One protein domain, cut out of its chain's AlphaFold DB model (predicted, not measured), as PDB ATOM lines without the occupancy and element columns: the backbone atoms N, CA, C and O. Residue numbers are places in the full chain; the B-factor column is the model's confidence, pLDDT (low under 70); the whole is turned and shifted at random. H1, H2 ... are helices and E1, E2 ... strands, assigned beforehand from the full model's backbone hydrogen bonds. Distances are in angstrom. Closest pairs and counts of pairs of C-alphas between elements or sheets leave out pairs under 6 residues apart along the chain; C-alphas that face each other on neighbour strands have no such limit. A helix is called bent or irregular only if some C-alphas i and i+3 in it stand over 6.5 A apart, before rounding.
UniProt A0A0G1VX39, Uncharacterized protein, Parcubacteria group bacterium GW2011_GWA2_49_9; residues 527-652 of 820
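AT A GLANCE: This is residues 527 to 652 of the 820 residues of an uncharacterized protein of Parcubacteria group bacterium GW2011_GWA2_49_9 (UniProt A0A0G1VX39). Picture a six-stranded sheet curled into a nearly closed barrel, E1, E3 and E4 making one wall and E9 and E2 the facing one, with E8 as the fold between them. H1 and H2 pack side on to the first wall, away from E9 and E2, and a small sheet of E6, E10 and E7 extends the barrel at one end, where E7 runs on into E8 and E9 runs on into E10; H1 packs on this small sheet too. The printed part has 126 residues with two named helices and ten named strands, in the order H1 H2 E1 E2 E3 E4 E5 E6 E7 E8 E9 E10. The large sheet has the order E1, E3, E4, E8, E9, E2, all antiparallel, and the small one has the order E6, E10, E7, mixed. The class is mixed, helices and strands; the whole is compact and rounded, with a radius of gyration of the C-alphas of 13.3 A and spans of 33 by 33 by 24 A.

HOW THE PARTS SIT: Start at E3, residues 588 to 594, an inner strand of the large, strongly twisted sheet. Beside it is the edge strand E1, residues 563 to 568, antiparallel, with N 565 and O 591 2.9 A apart, within hydrogen-bond range. Next to E3 comes E4, residues 597 to 602; the two form a hairpin, with N 592 and O 599 at 2.8 A. E8, residues 633 to 638, is antiparallel to E4, with N 600 and O 633 at 2.8 A, and forms a hairpin with E9, residues 641 to 646, where N 636 and O 643 are 2.9 A apart. The pairing of E8 is staggered: residues 633 to 634 pair with E4 and residues 634 to 638 with E9. The other edge strand, E2, residues 577 to 579, is antiparallel to E9, with N 578 and O 642 at 2.9 A. This is a folded sheet, one sheet bent back into two leaves: E1, E3 and E4 face E9 and E2, with E8 as the hinge. At the two edges the closest C-alphas of E1 and E2, Phe 568 and Phe 578, are 5.2 A apart. Now look at H1, residues 528 to 542, on this sheet at a height of 9.5 A; it lies over E4 and runs along the strands, at 25 degrees to E4 on the local plane. H2, residues 547 to 556, is on the same face at a height of 8.9 A, over E1 and slantwise to it, at 39 degrees on the local plane. H1 and H2 touch at a steep tilt of 58 degrees, opposite ways; their closest C-alphas, Ala 535 and Asp 553, are 5.1 A apart. In both helices every O i to N i+4 pair is within hydrogen-bond range. In the small sheet, E10, residues 648 to 651, is parallel to E6, residues 616 to 618, with N 617 and O 648 at 2.8 A, and antiparallel to E7, residues 629 to 631, with N 649 and O 631 at 2.8 A. H1 is on this sheet too, over E7; the closest C-alphas of H1 and E7, Gly 533 and Phe 630, are 4.9 A apart. E5, residues 604 to 606, pairs with no named strand, but is paired antiparallel with residues 609 to 610.

IN THESE COORDINATES: Find C-alpha 528 at (-34.590, 425.365, -53.113); from there H1 runs 21.3 A to C-alpha 542 at (-26.829, 445.233, -53.871). H2 is 14.3 A long. E3 measures 19.4 A, E4 17.0 A, E1 16.4 A, E8 15.5 A and E9 15.3 A. E10 ends at C-alpha 651, at (-41.535, 440.220, -45.077).

THE WHOLE: The two C-alphas farthest apart are those of Gly 558 and Gly 572, at 37.7 A. The printed part has no cut, and no link between named elements is long. The mean pLDDT of the printed part is 91.1, and residues 620 and 652 are under 70.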
ATOM      1  N   SER A 527     -33.772 424.458 -48.291       90.44
ATOM      2  CA  SER A 527     -34.621 424.158 -49.455       90.44
ATOM      3  C   SER A 527     -34.246 424.990 -50.690       90.44
ATOM      4  O   SER A 527     -33.570 426.021 -50.584       90.44
ATOM      5  N   THR A 528     -34.711 424.574 -51.876       92.62
ATOM      6  CA  THR A 528     -34.590 425.365 -53.113       92.62
ATOM      7  C   THR A 528     -35.167 426.772 -52.916       92.62
ATOM      8  O   THR A 528     -34.507 427.762 -53.233       92.62
ATOM      9  N   ALA A 529     -36.350 426.870 -52.301       94.00
ATOM     10  CA  ALA A 529     -37.025 428.131 -52.016       94.00
ATOM     11  C   ALA A 529     -36.251 429.024 -51.024       94.00
ATOM     12  O   ALA A 529     -36.175 430.230 -51.249       94.00
ATOM     13  N   ASP A 530     -35.615 428.464 -49.985       93.06
ATOM     14  CA  ASP A 530     -34.767 429.226 -49.047       93.06
ATOM     15  C   ASP A 530     -33.517 429.797 -49.732       93.06
ATOM     16  O   ASP A 530     -33.106 430.930 -49.464       93.06
ATOM     17  N   LYS A 531     -32.893 429.004 -50.614       95.00
ATOM     18  CA  LYS A 531     -31.697 429.401 -51.370       95.00
ATOM     19  C   LYS A 531     -32.032 430.497 -52.391       95.00
ATOM     20  O   LYS A 531     -31.312 431.491 -52.453       95.00
ATOM     21  N   ILE A 532     -33.165 430.384 -53.101       96.94
ATOM     22  CA  ILE A 532     -33.720 431.466 -53.940       96.94
ATOM     23  C   ILE A 532     -34.044 432.697 -53.082       96.94
ATOM     24  O   ILE A 532     -33.718 433.817 -53.469       96.94
ATOM     25  N   GLY A 533     -34.633 432.488 -51.899       95.88
ATOM     26  CA  GLY A 533     -34.958 433.523 -50.917       95.88
ATOM     27  C   GLY A 533     -33.764 434.419 -50.593       95.88
ATOM     28  O   GLY A 533     -33.826 435.638 -50.747       95.88
ATOM     29  N   ARG A 534     -32.646 433.798 -50.205       94.12
ATOM     30  CA  ARG A 534     -31.392 434.483 -49.848       94.12
ATOM     31  C   ARG A 534     -30.708 435.136 -51.046       94.12
ATOM     32  O   ARG A 534     -30.306 436.293 -50.934       94.12
ATOM     33  N   ALA A 535     -30.628 434.435 -52.180       95.81
ATOM     34  CA  ALA A 535     -30.084 434.983 -53.422       95.81
ATOM     35  C   ALA A 535     -30.813 436.272 -53.824       95.81
ATOM     36  O   ALA A 535     -30.183 437.274 -54.155       95.81
ATOM     37  N   PHE A 536     -32.147 436.267 -53.740       96.50
ATOM     38  CA  PHE A 536     -32.950 437.426 -54.100       96.50
ATOM     39  C   PHE A 536     -32.802 438.592 -53.119       96.50
ATOM     40  O   PHE A 536     -32.793 439.734 -53.558       96.50
ATOM     41  N   ILE A 537     -32.648 438.339 -51.814       94.88
ATOM     42  CA  ILE A 537     -32.380 439.406 -50.834       94.88
ATOM     43  C   ILE A 537     -31.043 440.100 -51.136       94.88
ATOM     44  O   ILE A 537     -30.990 441.329 -51.156       94.88
ATOM     45  N   HIS A 538     -29.984 439.336 -51.431       94.00
ATOM     46  CA  HIS A 538     -28.683 439.898 -51.812       94.00
ATOM     47  C   HIS A 538     -28.800 440.758 -53.084       94.00
ATOM     48  O   HIS A 538     -28.483 441.951 -53.071       94.00
ATOM     49  N   PHE A 539     -29.379 440.185 -54.139       95.31
ATOM     50  CA  PHE A 539     -29.664 440.862 -55.401       95.31
ATOM     51  C   PHE A 539     -30.495 442.149 -55.223       95.31
ATOM     52  O   PHE A 539     -30.154 443.196 -55.772       95.31
ATOM     53  N   ALA A 540     -31.560 442.107 -54.415       92.44
ATOM     54  CA  ALA A 540     -32.470 443.227 -54.167       92.44
ATOM     55  C   ALA A 540     -31.811 444.400 -53.413       92.44
ATOM     56  O   ALA A 540     -32.192 445.558 -53.613       92.44
ATOM     57  N   GLN A 541     -30.814 444.115 -52.571       88.88
ATOM     58  CA  GLN A 541     -30.082 445.120 -51.796       88.88
ATOM     59  C   GLN A 541     -28.883 445.699 -52.567       88.88
ATOM     60  O   GLN A 541     -28.644 446.914 -52.507       88.88
ATOM     61  N   PHE A 542     -28.139 444.871 -53.309       84.19
ATOM     62  CA  PHE A 542     -26.829 445.233 -53.871       84.19
ATOM     63  C   PHE A 542     -26.778 445.339 -55.403       84.19
ATOM     64  O   PHE A 542     -25.940 446.088 -55.904       84.19
ATOM     65  N   GLY A 543     -27.674 444.665 -56.126       76.12
ATOM     66  CA  GLY A 543     -27.632 444.547 -57.584       76.12
ATOM     67  C   GLY A 543     -28.111 445.763 -58.392       76.12
ATOM     68  O   GLY A 543     -28.593 446.775 -57.874       76.12
ATOM     69  N   ARG A 544     -27.971 445.613 -59.711       81.19
ATOM     70  CA  ARG A 544     -28.372 446.476 -60.835       81.19
ATOM     71  C   ARG A 544     -29.728 446.092 -61.439       81.19
ATOM     72  O   ARG A 544     -30.230 446.804 -62.305       81.19
ATOM     73  N   PHE A 545     -30.321 445.003 -60.948       89.62
ATOM     74  CA  PHE A 545     -31.663 444.506 -61.270       89.62
ATOM     75  C   PHE A 545     -31.848 443.855 -62.656       89.62
ATOM     76  O   PHE A 545     -32.956 443.834 -63.197       89.62
ATOM     77  N   ASP A 546     -30.789 443.247 -63.202       91.25
ATOM     78  CA  ASP A 546     -30.842 442.426 -64.421       91.25
ATOM     79  C   ASP A 546     -30.875 440.898 -64.160       91.25
ATOM     80  O   ASP A 546     -30.780 440.424 -63.029       91.25
ATOM     81  N   GLU A 547     -31.079 440.115 -65.226       92.50
ATOM     82  CA  GLU A 547     -31.229 438.648 -65.159       92.50
ATOM     83  C   GLU A 547     -29.894 437.901 -65.030       92.50
ATOM     84  O   GLU A 547     -29.869 436.791 -64.497       92.50
ATOM     85  N   GLU A 548     -28.788 438.483 -65.502       94.12
ATOM     86  CA  GLU A 548     -27.473 437.837 -65.487       94.12
ATOM     87  C   GLU A 548     -26.825 437.939 -64.103       94.12
ATOM     88  O   GLU A 548     -26.171 436.995 -63.657       94.12
ATOM     89  N   GLU A 549     -27.033 439.053 -63.402       93.19
ATOM     90  CA  GLU A 549     -26.595 439.257 -62.023       93.19
ATOM     91  C   GLU A 549     -27.427 438.426 -61.033       93.19
ATOM     92  O   GLU A 549     -26.850 437.698 -60.225       93.19
ATOM     93  N   PHE A 550     -28.764 438.384 -61.160       96.38
ATOM     94  CA  PHE A 550     -29.582 437.504 -60.306       96.38
ATOM     95  C   PHE A 550     -29.223 436.021 -60.502       96.38
ATOM     96  O   PHE A 550     -29.168 435.242 -59.547       96.38
ATOM     97  N   LEU A 551     -28.911 435.619 -61.739       96.44
ATOM     98  CA  LEU A 551     -28.420 434.276 -62.038       96.44
ATOM     99  C   LEU A 551     -27.027 434.001 -61.436       96.44
ATOM    100  O   LEU A 551     -26.725 432.848 -61.128       96.44
ATOM    101  N   GLN A 552     -26.180 435.017 -61.249       94.25
ATOM    102  CA  GLN A 552     -24.912 434.882 -60.520       94.25
ATOM    103  C   GLN A 552     -25.153 434.707 -59.014       94.25
ATOM    104  O   GLN A 552     -24.593 433.777 -58.434       94.25
ATOM    105  N   ASP A 553     -26.048 435.492 -58.408       94.00
ATOM    106  CA  ASP A 553     -26.423 435.358 -56.991       94.00
ATOM    107  C   ASP A 553     -27.055 433.994 -56.668       94.00
ATOM    108  O   ASP A 553     -26.737 433.376 -55.648       94.00
ATOM    109  N   LEU A 554     -27.899 433.461 -57.560       95.75
ATOM    110  CA  LEU A 554     -28.476 432.115 -57.433       95.75
ATOM    111  C   LEU A 554     -27.408 431.011 -57.499       95.75
ATOM    112  O   LEU A 554     -27.456 430.052 -56.724       95.75
ATOM    113  N   LYS A 555     -26.411 431.158 -58.382       94.62
ATOM    114  CA  LYS A 555     -25.276 430.225 -58.486       94.62
ATOM    115  C   LYS A 555     -24.376 430.295 -57.251       94.62
ATOM    116  O   LYS A 555     -24.016 429.247 -56.719       94.62
ATOM    117  N   ALA A 556     -24.070 431.500 -56.767       90.88
ATOM    118  CA  ALA A 556     -23.313 431.722 -55.534       90.88
ATOM    119  C   ALA A 556     -24.042 431.159 -54.298       90.88
ATOM    120  O   ALA A 556     -23.412 430.571 -53.425       90.88
ATOM    121  N   SER A 557     -25.377 431.236 -54.275       90.38
ATOM    122  CA  SER A 557     -26.240 430.675 -53.221       90.38
ATOM    123  C   SER A 557     -26.429 429.148 -53.299       90.38
ATOM    124  O   SER A 557     -27.306 428.592 -52.635       90.38
ATOM    125  N   GLY A 558     -25.621 428.448 -54.102       91.81
ATOM    126  CA  GLY A 558     -25.620 426.986 -54.184       91.81
ATOM    127  C   GLY A 558     -26.671 426.385 -55.122       91.81
ATOM    128  O   GLY A 558     -26.971 425.199 -54.997       91.81
ATOM    129  N   ILE A 559     -27.219 427.157 -56.071       94.50
ATOM    130  CA  ILE A 559     -28.126 426.659 -57.121       94.50
ATOM    131  C   ILE A 559     -27.452 426.772 -58.507       94.50
ATOM    132  O   ILE A 559     -27.849 427.595 -59.336       94.50
ATOM    133  N   PRO A 560     -26.426 425.950 -58.816       91.50
ATOM    134  CA  PRO A 560     -25.651 426.079 -60.056       91.50
ATOM    135  C   PRO A 560     -26.481 425.861 -61.335       91.50
ATOM    136  O   PRO A 560     -26.146 426.401 -62.388       91.50
ATOM    137  N   ASN A 561     -27.572 425.093 -61.228       93.50
ATOM    138  CA  ASN A 561     -28.438 424.681 -62.337       93.50
ATOM    139  C   ASN A 561     -29.686 425.570 -62.520       93.50
ATOM    140  O   ASN A 561     -30.588 425.190 -63.268       93.50
ATOM    141  N   ALA A 562     -29.774 426.715 -61.833       96.25
ATOM    142  CA  ALA A 562     -30.886 427.647 -62.009       96.25
ATOM    143  C   ALA A 562     -30.935 428.219 -63.438       96.25
ATOM    144  O   ALA A 562     -29.900 428.503 -64.046       96.25
ATOM    145  N   GLN A 563     -32.144 428.454 -63.947       97.06
ATOM    146  CA  GLN A 563     -32.397 429.344 -65.082       97.06
ATOM    147  C   GLN A 563     -33.252 430.518 -64.605       97.06
ATOM    148  O   GLN A 563     -34.217 430.301 -63.881       97.06
ATOM    149  N   VAL A 564     -32.914 431.734 -65.034       97.19
ATOM    150  CA  VAL A 564     -33.702 432.959 -64.811       97.19
ATOM    151  C   VAL A 564     -34.261 433.418 -66.156       97.19
ATOM    152  O   VAL A 564     -33.549 433.343 -67.158       97.19
ATOM    153  N   ARG A 565     -35.525 433.862 -66.190       95.88
ATOM    154  CA  ARG A 565     -36.169 434.476 -67.366       95.88
ATOM    155  C   ARG A 565     -37.146 435.583 -66.971       95.88
ATOM    156  O   ARG A 565     -37.788 435.493 -65.927       95.88
ATOM    157  N   SER A 566     -37.352 436.568 -67.841       95.12
ATOM    158  CA  SER A 566     -38.530 437.453 -67.802       95.12
ATOM    159  C   SER A 566     -39.851 436.687 -67.989       95.12
ATOM    160  O   SER A 566     -40.005 435.955 -68.964       95.12
ATOM    161  N   VAL A 567     -40.848 436.966 -67.143       95.69
ATOM    162  CA  VAL A 567     -42.279 436.746 -67.439       95.69
ATOM    163  C   VAL A 567     -43.090 437.995 -67.084       95.69
ATOM    164  O   VAL A 567     -42.728 438.745 -66.179       95.69
ATOM    165  N   PHE A 568     -44.192 438.234 -67.790       94.38
ATOM    166  CA  PHE A 568     -44.985 439.462 -67.691       94.38
ATOM    167  C   PHE A 568     -46.396 439.183 -67.173       94.38
ATOM    168  O   PHE A 568     -47.016 438.198 -67.566       94.38
ATOM    169  N   ARG A 569     -46.940 440.066 -66.327       90.81
ATOM    170  CA  ARG A 569     -48.348 439.996 -65.894       90.81
ATOM    171  C   ARG A 569     -49.234 440.839 -66.822       90.81
ATOM    172  O   ARG A 569     -49.115 442.065 -66.743       90.81
ATOM    173  N   PRO A 570     -50.137 440.267 -67.642       85.50
ATOM    174  CA  PRO A 570     -50.962 441.038 -68.574       85.50
ATOM    175  C   PRO A 570     -51.863 442.092 -67.907       85.50
ATOM    176  O   PRO A 570     -52.339 441.945 -66.775       85.50
ATOM    177  N   THR A 571     -52.104 443.187 -68.631       80.88
ATOM    178  CA  THR A 571     -52.910 444.319 -68.148       80.88
ATOM    179  C   THR A 571     -54.401 444.002 -68.261       80.88
ATOM    180  O   THR A 571     -54.872 443.587 -69.313       80.88
ATOM    181  N   GLY A 572     -55.168 444.238 -67.191       77.94
ATOM    182  CA  GLY A 572     -56.631 444.081 -67.198       77.94
ATOM    183  C   GLY A 572     -57.154 442.646 -67.051       77.94
ATOM    184  O   GLY A 572     -58.368 442.464 -66.973       77.94
ATOM    185  N   ALA A 573     -56.281 441.640 -66.952       78.50
ATOM    186  CA  ALA A 573     -56.685 440.280 -66.601       78.50
ATOM    187  C   ALA A 573     -57.323 440.234 -65.196       78.50
ATOM    188  O   ALA A 573     -56.775 440.795 -64.241       78.50
ATOM    189  N   GLN A 574     -58.477 439.562 -65.085       81.81
ATOM    190  CA  GLN A 574     -59.139 439.265 -63.804       81.81
ATOM    191  C   GLN A 574     -58.454 438.095 -63.078       81.81
ATOM    192  O   GLN A 574     -58.344 438.095 -61.856       81.81
ATOM    193  N   GLU A 575     -57.967 437.120 -63.847       85.50
ATOM    194  CA  GLU A 575     -57.160 435.989 -63.386       85.50
ATOM    195  C   GLU A 575     -55.713 436.437 -63.111       85.50
ATOM    196  O   GLU A 575     -55.163 437.275 -63.833       85.50
ATOM    197  N   LEU A 576     -55.073 435.866 -62.085       90.94
ATOM    198  CA  LEU A 576     -53.672 436.143 -61.759       90.94
ATOM    199  C   LEU A 576     -52.754 435.093 -62.398       90.94
ATOM    200  O   LEU A 576     -52.443 434.073 -61.788       90.94
ATOM    201  N   TYR A 577     -52.308 435.383 -63.618       93.00
ATOM    202  CA  TYR A 577     -51.313 434.596 -64.344       93.00
ATOM    203  C   TYR A 577     -50.221 435.490 -64.949       93.00
ATOM    204  O   TYR A 577     -50.349 436.718 -64.988       93.00
ATOM    205  N   PHE A 578     -49.153 434.855 -65.428       94.25
ATOM    206  CA  PHE A 578     -48.024 435.484 -66.116       94.25
ATOM    207  C   PHE A 578     -47.749 434.761 -67.440       94.25
ATOM    208  O   PHE A 578     -48.105 433.594 -67.602       94.25
ATOM    209  N   SER A 579     -47.112 435.437 -68.390       93.62
ATOM    210  CA  SER A 579     -46.803 434.916 -69.726       93.62
ATOM    211  C   SER A 579     -45.380 435.293 -70.147       93.62
ATOM    212  O   SER A 579     -44.881 436.357 -69.785       93.62
ATOM    213  N   GLU A 580     -44.711 434.444 -70.934       92.00
ATOM    214  CA  GLU A 580     -43.432 434.817 -71.573       92.00
ATOM    215  C   GLU A 580     -43.653 435.923 -72.633       92.00
ATOM    216  O   GLU A 580     -42.811 436.796 -72.841       92.00
ATOM    217  N   THR A 581     -44.834 435.941 -73.261       88.44
ATOM    218  CA  THR A 581     -45.314 437.003 -74.153       88.44
ATOM    219  C   THR A 581     -45.707 438.266 -73.382       88.44
ATOM    220  O   THR A 581     -46.477 438.229 -72.420       88.44
ATOM    221  N   ARG A 582     -45.219 439.432 -73.830       85.62
ATOM    222  CA  ARG A 582     -45.518 440.738 -73.221       85.62
ATOM    223  C   ARG A 582     -46.892 441.272 -73.657       85.62
ATOM    224  O   ARG A 582     -47.004 442.130 -74.531       85.62
ATOM    225  N   GLU A 583     -47.947 440.780 -73.022       80.31
ATOM    226  CA  GLU A 583     -49.337 441.088 -73.383       80.31
ATOM    227  C   GLU A 583     -49.849 442.381 -72.719       80.31
ATOM    228  O   GLU A 583     -50.430 442.394 -71.633       80.31
ATOM    229  N   GLY A 584     -49.587 443.517 -73.379       74.06
ATOM    230  CA  GLY A 584     -50.154 444.835 -73.041       74.06
ATOM    231  C   GLY A 584     -49.681 445.455 -71.717       74.06
ATOM    232  O   GLY A 584     -50.168 446.513 -71.322       74.06
ATOM    233  N   SER A 585     -48.745 444.812 -71.022       74.50
ATOM    234  CA  SER A 585     -48.219 445.226 -69.719       74.50
ATOM    235  C   SER A 585     -46.736 445.562 -69.788       74.50
ATOM    236  O   SER A 585     -46.027 445.130 -70.695       74.50
ATOM    237  N   ALA A 586     -46.252 446.340 -68.823       76.81
ATOM    238  CA  ALA A 586     -44.824 446.464 -68.540       76.81
ATOM    239  C   ALA A 586     -44.373 445.562 -67.380       76.81
ATOM    240  O   ALA A 586     -43.193 445.263 -67.311       76.81
ATOM    241  N   LEU A 587     -45.303 445.124 -66.521       86.50
ATOM    242  CA  LEU A 587     -45.017 444.520 -65.220       86.50
ATOM    243  C   LEU A 587     -44.307 443.168 -65.354       86.50
ATOM    244  O   LEU A 587     -44.941 442.170 -65.717       86.50
ATOM    245  N   LYS A 588     -43.017 443.154 -65.024       91.44
ATOM    246  CA  LYS A 588     -42.129 441.996 -65.078       91.44
ATOM    247  C   LYS A 588     -41.981 441.305 -63.716       91.44
ATOM    248  O   LYS A 588     -41.911 441.943 -62.664       91.44
ATOM    249  N   CYS A 589     -41.882 439.983 -63.767       95.50
ATOM    250  CA  CYS A 589     -41.294 439.139 -62.734       95.50
ATOM    251  C   CYS A 589     -40.129 438.345 -63.337       95.50
ATOM    252  O   CYS A 589     -40.056 438.142 -64.554       95.50
ATOM    253  N   PHE A 590     -39.266 437.825 -62.472       97.06
ATOM    254  CA  PHE A 590     -38.345 436.756 -62.824       97.06
ATOM    255  C   PHE A 590     -39.006 435.401 -62.561       97.06
ATOM    256  O   PHE A 590     -39.519 435.145 -61.469       97.06
ATOM    257  N   LEU A 591     -38.978 434.530 -63.564       97.50
ATOM    258  CA  LEU A 591     -39.230 433.103 -63.426       97.50
ATOM    259  C   LEU A 591     -37.887 432.412 -63.172       97.50
ATOM    260  O   LEU A 591     -36.951 432.575 -63.957       97.50
ATOM    261  N   VAL A 592     -37.796 431.655 -62.082       98.06
ATOM    262  CA  VAL A 592     -36.622 430.871 -61.695       98.06
ATOM    263  C   VAL A 592     -36.969 429.386 -61.787       98.06
ATOM    264  O   VAL A 592     -37.764 428.881 -60.995       98.06
ATOM    265  N   THR A 593     -36.375 428.682 -62.748       97.50
ATOM    266  CA  THR A 593     -36.567 427.235 -62.938       97.50
ATOM    267  C   THR A 593     -35.382 426.469 -62.356       97.50
ATOM    268  O   THR A 593     -34.231 426.750 -62.702       97.50
ATOM    269  N   VAL A 594     -35.652 425.474 -61.507       96.38
ATOM    270  CA  VAL A 594     -34.636 424.617 -60.871       96.38
ATOM    271  C   VAL A 594     -35.125 423.170 -60.878       96.38
ATOM    272  O   VAL A 594     -36.152 422.860 -60.295       96.38
ATOM    273  N   GLY A 595     -34.425 422.261 -61.564       91.88
ATOM    274  CA  GLY A 595     -34.746 420.820 -61.542       91.88
ATOM    275  C   GLY A 595     -36.114 420.401 -62.121       91.88
ATOM    276  O   GLY A 595     -36.419 419.213 -62.118       91.88
ATOM    277  N   GLY A 596     -36.913 421.343 -62.633       91.25
ATOM    278  CA  GLY A 596     -38.311 421.146 -63.039       91.25
ATOM    279  C   GLY A 596     -39.314 421.891 -62.146       91.25
ATOM    280  O   GLY A 596     -40.439 422.137 -62.576       91.25
ATOM    281  N   GLU A 597     -38.894 422.315 -60.952       95.94
ATOM    282  CA  GLU A 597     -39.621 423.247 -60.085       95.94
ATOM    283  C   GLU A 597     -39.542 424.666 -60.675       95.94
ATOM    284  O   GLU A 597     -38.523 425.046 -61.263       95.94
ATOM    285  N   ASN A 598     -40.614 425.452 -60.537       97.75
ATOM    286  CA  ASN A 598     -40.709 426.798 -61.106       97.75
ATOM    287  C   ASN A 598     -41.196 427.799 -60.055       97.75
ATOM    288  O   ASN A 598     -42.249 427.625 -59.438       97.75
ATOM    289  N   TYR A 599     -40.421 428.865 -59.892       98.06
ATOM    290  CA  TYR A 599     -40.579 429.851 -58.835       98.06
ATOM    291  C   TYR A 599     -40.705 431.257 -59.419       98.06
ATOM    292  O   TYR A 599     -39.920 431.652 -60.277       98.06
ATOM    293  N   LEU A 600     -41.669 432.035 -58.936       97.56
ATOM    294  CA  LEU A 600     -41.840 433.434 -59.306       97.56
ATOM    295  C   LEU A 600     -41.184 434.349 -58.268       97.56
ATOM    296  O   LEU A 600     -41.385 434.201 -57.059       97.56
ATOM    297  N   VAL A 601     -40.445 435.337 -58.762       97.00
ATOM    298  CA  VAL A 601     -39.706 436.331 -57.981       97.00
ATOM    299  C   VAL A 601     -40.033 437.728 -58.535       97.00
ATOM    300  O   VAL A 601     -40.046 437.901 -59.756       97.00
ATOM    301  N   PRO A 602     -40.339 438.737 -57.699       95.69
ATOM    302  CA  PRO A 602     -40.704 440.064 -58.186       95.69
ATOM    303  C   PRO A 602     -39.473 440.775 -58.763       95.69
ATOM    304  O   PRO A 602     -38.404 440.752 -58.157       95.69
ATOM    305  N   THR A 603     -39.593 441.453 -59.904       95.12
ATOM    306  CA  THR A 603     -38.481 442.276 -60.411       95.12
ATOM    307  C   THR A 603     -38.414 443.601 -59.633       95.12
ATOM    308  O   THR A 603     -39.429 444.302 -59.558       95.12
ATOM    309  N   PRO A 604     -37.269 443.981 -59.031       93.94
ATOM    310  CA  PRO A 604     -37.084 445.316 -58.465       93.94
ATOM    311  C   PRO A 604     -37.087 446.373 -59.577       93.94
ATOM    312  O   PRO A 604     -36.342 446.255 -60.543       93.94
ATOM    313  N   ALA A 605     -37.905 447.419 -59.442       91.19
ATOM    314  CA  ALA A 605     -37.900 448.561 -60.362       91.19
ATOM    315  C   ALA A 605     -36.837 449.601 -59.962       91.19
ATOM    316  O   ALA A 605     -36.258 450.280 -60.806       91.19
ATOM    317  N   ASN A 606     -36.607 449.742 -58.655       91.75
ATOM    318  CA  ASN A 606     -35.509 450.478 -58.031       91.75
ATOM    319  C   ASN A 606     -35.333 449.963 -56.582       91.75
ATOM    320  O   ASN A 606     -36.070 449.082 -56.149       91.75
ATOM    321  N   LYS A 607     -34.401 450.524 -55.796       89.75
ATOM    322  CA  LYS A 607     -34.155 450.085 -54.403       89.75
ATOM    323  C   LYS A 607     -35.349 450.262 -53.447       89.75
ATOM    324  O   LYS A 607     -35.394 449.624 -52.398       89.75
ATOM    325  N   GLU A 608     -36.329 451.087 -53.807       90.00
ATOM    326  CA  GLU A 608     -37.498 451.421 -52.985       90.00
ATOM    327  C   GLU A 608     -38.767 450.656 -53.395       90.00
ATOM    328  O   GLU A 608     -39.729 450.616 -52.630       90.00
ATOM    329  N   LYS A 609     -38.805 450.049 -54.591       91.69
ATOM    330  CA  LYS A 609     -40.046 449.531 -55.172       91.69
ATOM    331  C   LYS A 609     -39.824 448.364 -56.142       91.69
ATOM    332  O   LYS A 609     -38.990 448.437 -57.040       91.69
ATOM    333  N   PHE A 610     -40.656 447.330 -56.034       93.12
ATOM    334  CA  PHE A 610     -40.805 446.287 -57.058       93.12
ATOM    335  C   PHE A 610     -41.690 446.762 -58.225       93.12
ATOM    336  O   PHE A 610     -42.590 447.585 -58.033       93.12
ATOM    337  N   GLU A 611     -41.483 446.225 -59.430       90.50
ATOM    338  CA  GLU A 611     -42.377 446.451 -60.574       90.50
ATOM    339  C   GLU A 611     -43.798 445.970 -60.265       90.50
ATOM    340  O   GLU A 611     -44.763 446.732 -60.342       90.50
ATOM    341  N   THR A 612     -43.912 444.703 -59.866       88.88
ATOM    342  CA  THR A 612     -45.153 444.082 -59.409       88.88
ATOM    343  C   THR A 612     -44.912 443.268 -58.147       88.88
ATOM    344  O   THR A 612     -43.881 442.629 -57.958       88.88
ATOM    345  N   ILE A 613     -45.922 443.311 -57.288       88.81
ATOM    346  CA  ILE A 613     -46.015 442.637 -55.991       88.81
ATOM    347  C   ILE A 613     -47.180 441.633 -55.962       88.81
ATOM    348  O   ILE A 613     -47.456 441.012 -54.941       88.81
ATOM    349  N   GLN A 614     -47.900 441.474 -57.080       88.25
ATOM    350  CA  GLN A 614     -49.023 440.544 -57.163       88.25
ATOM    351  C   GLN A 614     -48.527 439.099 -57.219       88.25
ATOM    352  O   GLN A 614     -47.617 438.785 -57.981       88.25
ATOM    353  N   GLY A 615     -49.154 438.234 -56.421       85.94
ATOM    354  CA  GLY A 615     -48.719 436.850 -56.208       85.94
ATOM    355  C   GLY A 615     -47.976 436.611 -54.897       85.94
ATOM    356  O   GLY A 615     -47.704 435.463 -54.549       85.94
ATOM    357  N   PHE A 616     -47.710 437.681 -54.149       92.62
ATOM    358  CA  PHE A 616     -46.986 437.647 -52.890       92.62
ATOM    359  C   PHE A 616     -47.846 438.218 -51.760       92.62
ATOM    360  O   PHE A 616     -48.653 439.127 -51.967       92.62
ATOM    361  N   GLU A 617     -47.669 437.685 -50.560       90.31
ATOM    362  CA  GLU A 617     -48.140 438.285 -49.312       90.31
ATOM    363  C   GLU A 617     -47.059 439.259 -48.822       90.31
ATOM    364  O   GLU A 617     -45.869 438.953 -48.906       90.31
ATOM    365  N   ILE A 618     -47.449 440.456 -48.381       84.75
ATOM    366  CA  ILE A 618     -46.530 441.596 -48.248       84.75
ATOM    367  C   ILE A 618     -46.649 442.182 -46.841       84.75
ATOM    368  O   ILE A 618     -47.728 442.625 -46.444       84.75
ATOM    369  N   GLY A 619     -45.543 442.200 -46.101       77.62
ATOM    370  CA  GLY A 619     -45.426 442.931 -44.842       77.62
ATOM    371  C   GLY A 619     -45.434 444.450 -45.055       77.62
ATOM    372  O   GLY A 619     -45.142 444.944 -46.145       77.62
ATOM    373  N   ALA A 620     -45.755 445.207 -44.003       69.81
ATOM    374  CA  ALA A 620     -45.794 446.667 -44.073       69.81
ATOM    375  C   ALA A 620     -44.445 447.257 -44.538       69.81
ATOM    376  O   ALA A 620     -43.383 446.901 -44.027       69.81
ATOM    377  N   ASP A 621     -44.512 448.168 -45.510       77.81
ATOM    378  CA  ASP A 621     -43.388 448.877 -46.136       77.81
ATOM    379  C   ASP A 621     -42.261 447.994 -46.712       77.81
ATOM    380  O   ASP A 621     -41.115 448.440 -46.777       77.81
ATOM    381  N   ALA A 622     -42.541 446.751 -47.121       83.69
ATOM    382  CA  ALA A 622     -41.530 445.897 -47.747       83.69
ATOM    383  C   ALA A 622     -41.070 446.461 -49.110       83.69
ATOM    384  O   ALA A 622     -41.853 446.578 -50.056       83.69
ATOM    385  N   SER A 623     -39.777 446.764 -49.222       90.44
ATOM    386  CA  SER A 623     -39.105 447.252 -50.437       90.44
ATOM    387  C   SER A 623     -37.793 446.496 -50.687       90.44
ATOM    388  O   SER A 623     -37.265 445.913 -49.743       90.44
ATOM    389  N   PRO A 624     -37.220 446.508 -51.908       92.12
ATOM    390  CA  PRO A 624     -35.992 445.768 -52.228       92.12
ATOM    391  C   PRO A 624     -34.834 446.003 -51.242       92.12
ATOM    392  O   PRO A 624     -34.213 445.046 -50.790       92.12
ATOM    393  N   ALA A 625     -34.606 447.252 -50.820       88.94
ATOM    394  CA  ALA A 625     -33.576 447.597 -49.837       88.94
ATOM    395  C   ALA A 625     -33.968 447.378 -48.359       88.94
ATOM    396  O   ALA A 625     -33.110 447.510 -47.490       88.94
ATOM    397  N   THR A 626     -35.232 447.066 -48.047       88.12
ATOM    398  CA  THR A 626     -35.699 446.765 -46.672       88.12
ATOM    399  C   THR A 626     -36.153 445.310 -46.491       88.12
ATOM    400  O   THR A 626     -36.678 444.942 -45.439       88.12
ATOM    401  N   LEU A 627     -35.956 444.474 -47.513       89.31
ATOM    402  CA  LEU A 627     -36.330 443.067 -47.522       89.31
ATOM    403  C   LEU A 627     -35.350 442.255 -46.658       89.31
ATOM    404  O   LEU A 627     -34.204 442.044 -47.051       89.31
ATOM    405  N   GLU A 628     -35.807 441.798 -45.492       87.19
ATOM    406  CA  GLU A 628     -35.044 440.906 -44.599       87.19
ATOM    407  C   GLU A 628     -35.429 439.429 -44.777       87.19
ATOM    408  O   GLU A 628     -34.610 438.542 -44.544       87.19
ATOM    409  N   GLN A 629     -36.668 439.144 -45.197       90.38
ATOM    410  CA  GLN A 629     -37.160 437.792 -45.462       90.38
ATOM    411  C   GLN A 629     -37.944 437.737 -46.776       90.38
ATOM    412  O   GLN A 629     -38.850 438.539 -47.021       90.38
ATOM    413  N   PHE A 630     -37.625 436.740 -47.600       94.75
ATOM    414  CA  PHE A 630     -38.291 436.489 -48.870       94.75
ATOM    415  C   PHE A 630     -38.528 434.996 -49.087       94.75
ATOM    416  O   PHE A 630     -37.635 434.175 -48.874       94.75
ATOM    417  N   THR A 631     -39.723 434.660 -49.563       95.88
ATOM    418  CA  THR A 631     -40.082 433.334 -50.067       95.88
ATOM    419  C   THR A 631     -40.647 433.515 -51.478       95.88
ATOM    420  O   THR A 631     -41.592 434.295 -51.633       95.88
ATOM    421  N   PRO A 632     -40.109 432.845 -52.512       97.31
ATOM    422  CA  PRO A 632     -40.683 432.911 -53.855       97.31
ATOM    423  C   PRO A 632     -42.091 432.300 -53.895       97.31
ATOM    424  O   PRO A 632     -42.446 431.498 -53.034       97.31
ATOM    425  N   ALA A 633     -42.892 432.660 -54.900       97.25
ATOM    426  CA  ALA A 633     -44.171 431.988 -55.151       97.25
ATOM    427  C   ALA A 633     -43.940 430.731 -56.004       97.25
ATOM    428  O   ALA A 633     -43.127 430.772 -56.924       97.25
ATOM    429  N   GLU A 634     -44.659 429.637 -55.758       97.25
ATOM    430  CA  GLU A 634     -44.621 428.470 -56.649       97.25
ATOM    431  C   GLU A 634     -45.597 428.653 -57.810       97.25
ATOM    432  O   GLU A 634     -46.758 429.025 -57.605       97.25
ATOM    433  N   VAL A 635     -45.146 428.363 -59.032       97.50
ATOM    434  CA  VAL A 635     -45.962 428.477 -60.248       97.50
ATOM    435  C   VAL A 635     -45.989 427.184 -61.056       97.50
ATOM    436  O   VAL A 635     -45.012 426.442 -61.126       97.50
ATOM    437  N   VAL A 636     -47.126 426.933 -61.701       96.94
ATOM    438  CA  VAL A 636     -47.356 425.792 -62.596       96.94
ATOM    439  C   VAL A 636     -47.665 426.312 -64.000       96.94
ATOM    440  O   VAL A 636     -48.328 427.339 -64.160       96.94
ATOM    441  N   GLN A 637     -47.168 425.611 -65.021       96.00
ATOM    442  CA  GLN A 637     -47.399 425.969 -66.417       96.00
ATOM    443  C   GLN A 637     -48.714 425.368 -66.934       96.00
ATOM    444  O   GLN A 637     -48.783 424.186 -67.270       96.00
ATOM    445  N   ASN A 638     -49.737 426.208 -67.070       93.81
ATOM    446  CA  ASN A 638     -51.018 425.865 -67.680       93.81
ATOM    447  C   ASN A 638     -51.038 426.379 -69.131       93.81
ATOM    448  O   ASN A 638     -51.482 427.484 -69.448       93.81
ATOM    449  N   GLY A 639     -50.486 425.567 -70.040       92.69
ATOM    450  CA  GLY A 639     -50.337 425.909 -71.457       92.69
ATOM    451  C   GLY A 639     -49.276 426.991 -71.683       92.69
ATOM    452  O   GLY A 639     -48.091 426.767 -71.443       92.69
ATOM    453  N   THR A 640     -49.688 428.167 -72.159       89.44
ATOM    454  CA  THR A 640     -48.811 429.345 -72.323       89.44
ATOM    455  C   THR A 640     -48.764 430.249 -71.086       89.44
ATOM    456  O   THR A 640     -48.066 431.264 -71.097       89.44
ATOM    457  N   ARG A 641     -49.511 429.907 -70.028       93.62
ATOM    458  CA  ARG A 641     -49.647 430.703 -68.805       93.62
ATOM    459  C   ARG A 641     -48.897 430.070 -67.638       93.62
ATOM    460  O   ARG A 641     -48.896 428.853 -67.478       93.62
ATOM    461  N   TRP A 642     -48.336 430.918 -66.788       96.19
ATOM    462  CA  TRP A 642     -47.814 430.571 -65.472       96.19
ATOM    463  C   TRP A 642     -48.821 431.012 -64.415       96.19
ATOM    464  O   TRP A 642     -49.087 432.207 -64.267       96.19
ATOM    465  N   GLU A 643     -49.395 430.053 -63.698       95.56
ATOM    466  CA  GLU A 643     -50.412 430.278 -62.669       95.56
ATOM    467  C   GLU A 643     -49.840 429.964 -61.286       95.56
ATOM    468  O   GLU A 643     -49.031 429.049 -61.129       95.56
ATOM    469  N   ILE A 644     -50.225 430.751 -60.278       95.69
ATOM    470  CA  ILE A 644     -49.681 430.618 -58.922       95.69
ATOM    471  C   ILE A 644     -50.364 429.462 -58.200       95.69
ATOM    472  O   ILE A 644     -51.574 429.492 -57.973       95.69
ATOM    473  N   LYS A 645     -49.556 428.481 -57.799       95.25
ATOM    474  CA  LYS A 645     -49.941 427.354 -56.949       95.25
ATOM    475  C   LYS A 645     -49.916 427.776 -55.478       95.25
ATOM    476  O   LYS A 645     -50.942 427.711 -54.811       95.25
ATOM    477  N   ASP A 646     -48.778 428.297 -55.019       94.38
ATOM    478  CA  ASP A 646     -48.583 428.798 -53.655       94.38
ATOM    479  C   ASP A 646     -47.999 430.213 -53.683       94.38
ATOM    480  O   ASP A 646     -47.072 430.506 -54.440       94.38
ATOM    481  N   LYS A 647     -48.550 431.116 -52.867       94.81
ATOM    482  CA  LYS A 647     -48.122 432.522 -52.829       94.81
ATOM    483  C   LYS A 647     -46.758 432.670 -52.164       94.81
ATOM    484  O   LYS A 647     -46.512 432.100 -51.103       94.81
ATOM    485  N   GLY A 648     -45.927 433.536 -52.734       94.31
ATOM    486  CA  GLY A 648     -44.676 433.951 -52.110       94.31
ATOM    487  C   GLY A 648     -44.910 434.930 -50.957       94.31
ATOM    488  O   GLY A 648     -46.033 435.381 -50.721       94.31
ATOM    489  N   ARG A 649     -43.846 435.298 -50.244       93.44
ATOM    490  CA  ARG A 649     -43.892 436.217 -49.096       93.44
ATOM    491  C   ARG A 649     -42.759 437.232 -49.151       93.44
ATOM    492  O   ARG A 649     -41.610 436.858 -49.362       93.44
ATOM    493  N   MET A 650     -43.081 438.505 -48.934       91.00
ATOM    494  CA  MET A 650     -42.132 439.616 -48.807       91.00
ATOM    495  C   MET A 650     -42.273 440.228 -47.413       91.00
ATOM    496  O   MET A 650     -43.144 441.069 -47.186       91.00
ATOM    497  N   ASN A 651     -41.434 439.802 -46.470       81.50
ATOM    498  CA  ASN A 651     -41.535 440.220 -45.077       81.50
ATOM    499  C   ASN A 651     -40.346 441.097 -44.669       81.50
ATOM    500  O   ASN A 651     -39.190 440.673 -44.634       81.50
ATOM    501  N   LYS A 652     -40.676 442.321 -44.265       61.47
ATOM    502  CA  LYS A 652     -39.973 443.034 -43.196       61.47
ATOM    503  C   LYS A 652     -40.259 442.286 -41.875       61.47
ATOM    504  O   LYS A 652     -41.351 441.715 -41.766       61.47
TER     505      LYS A 652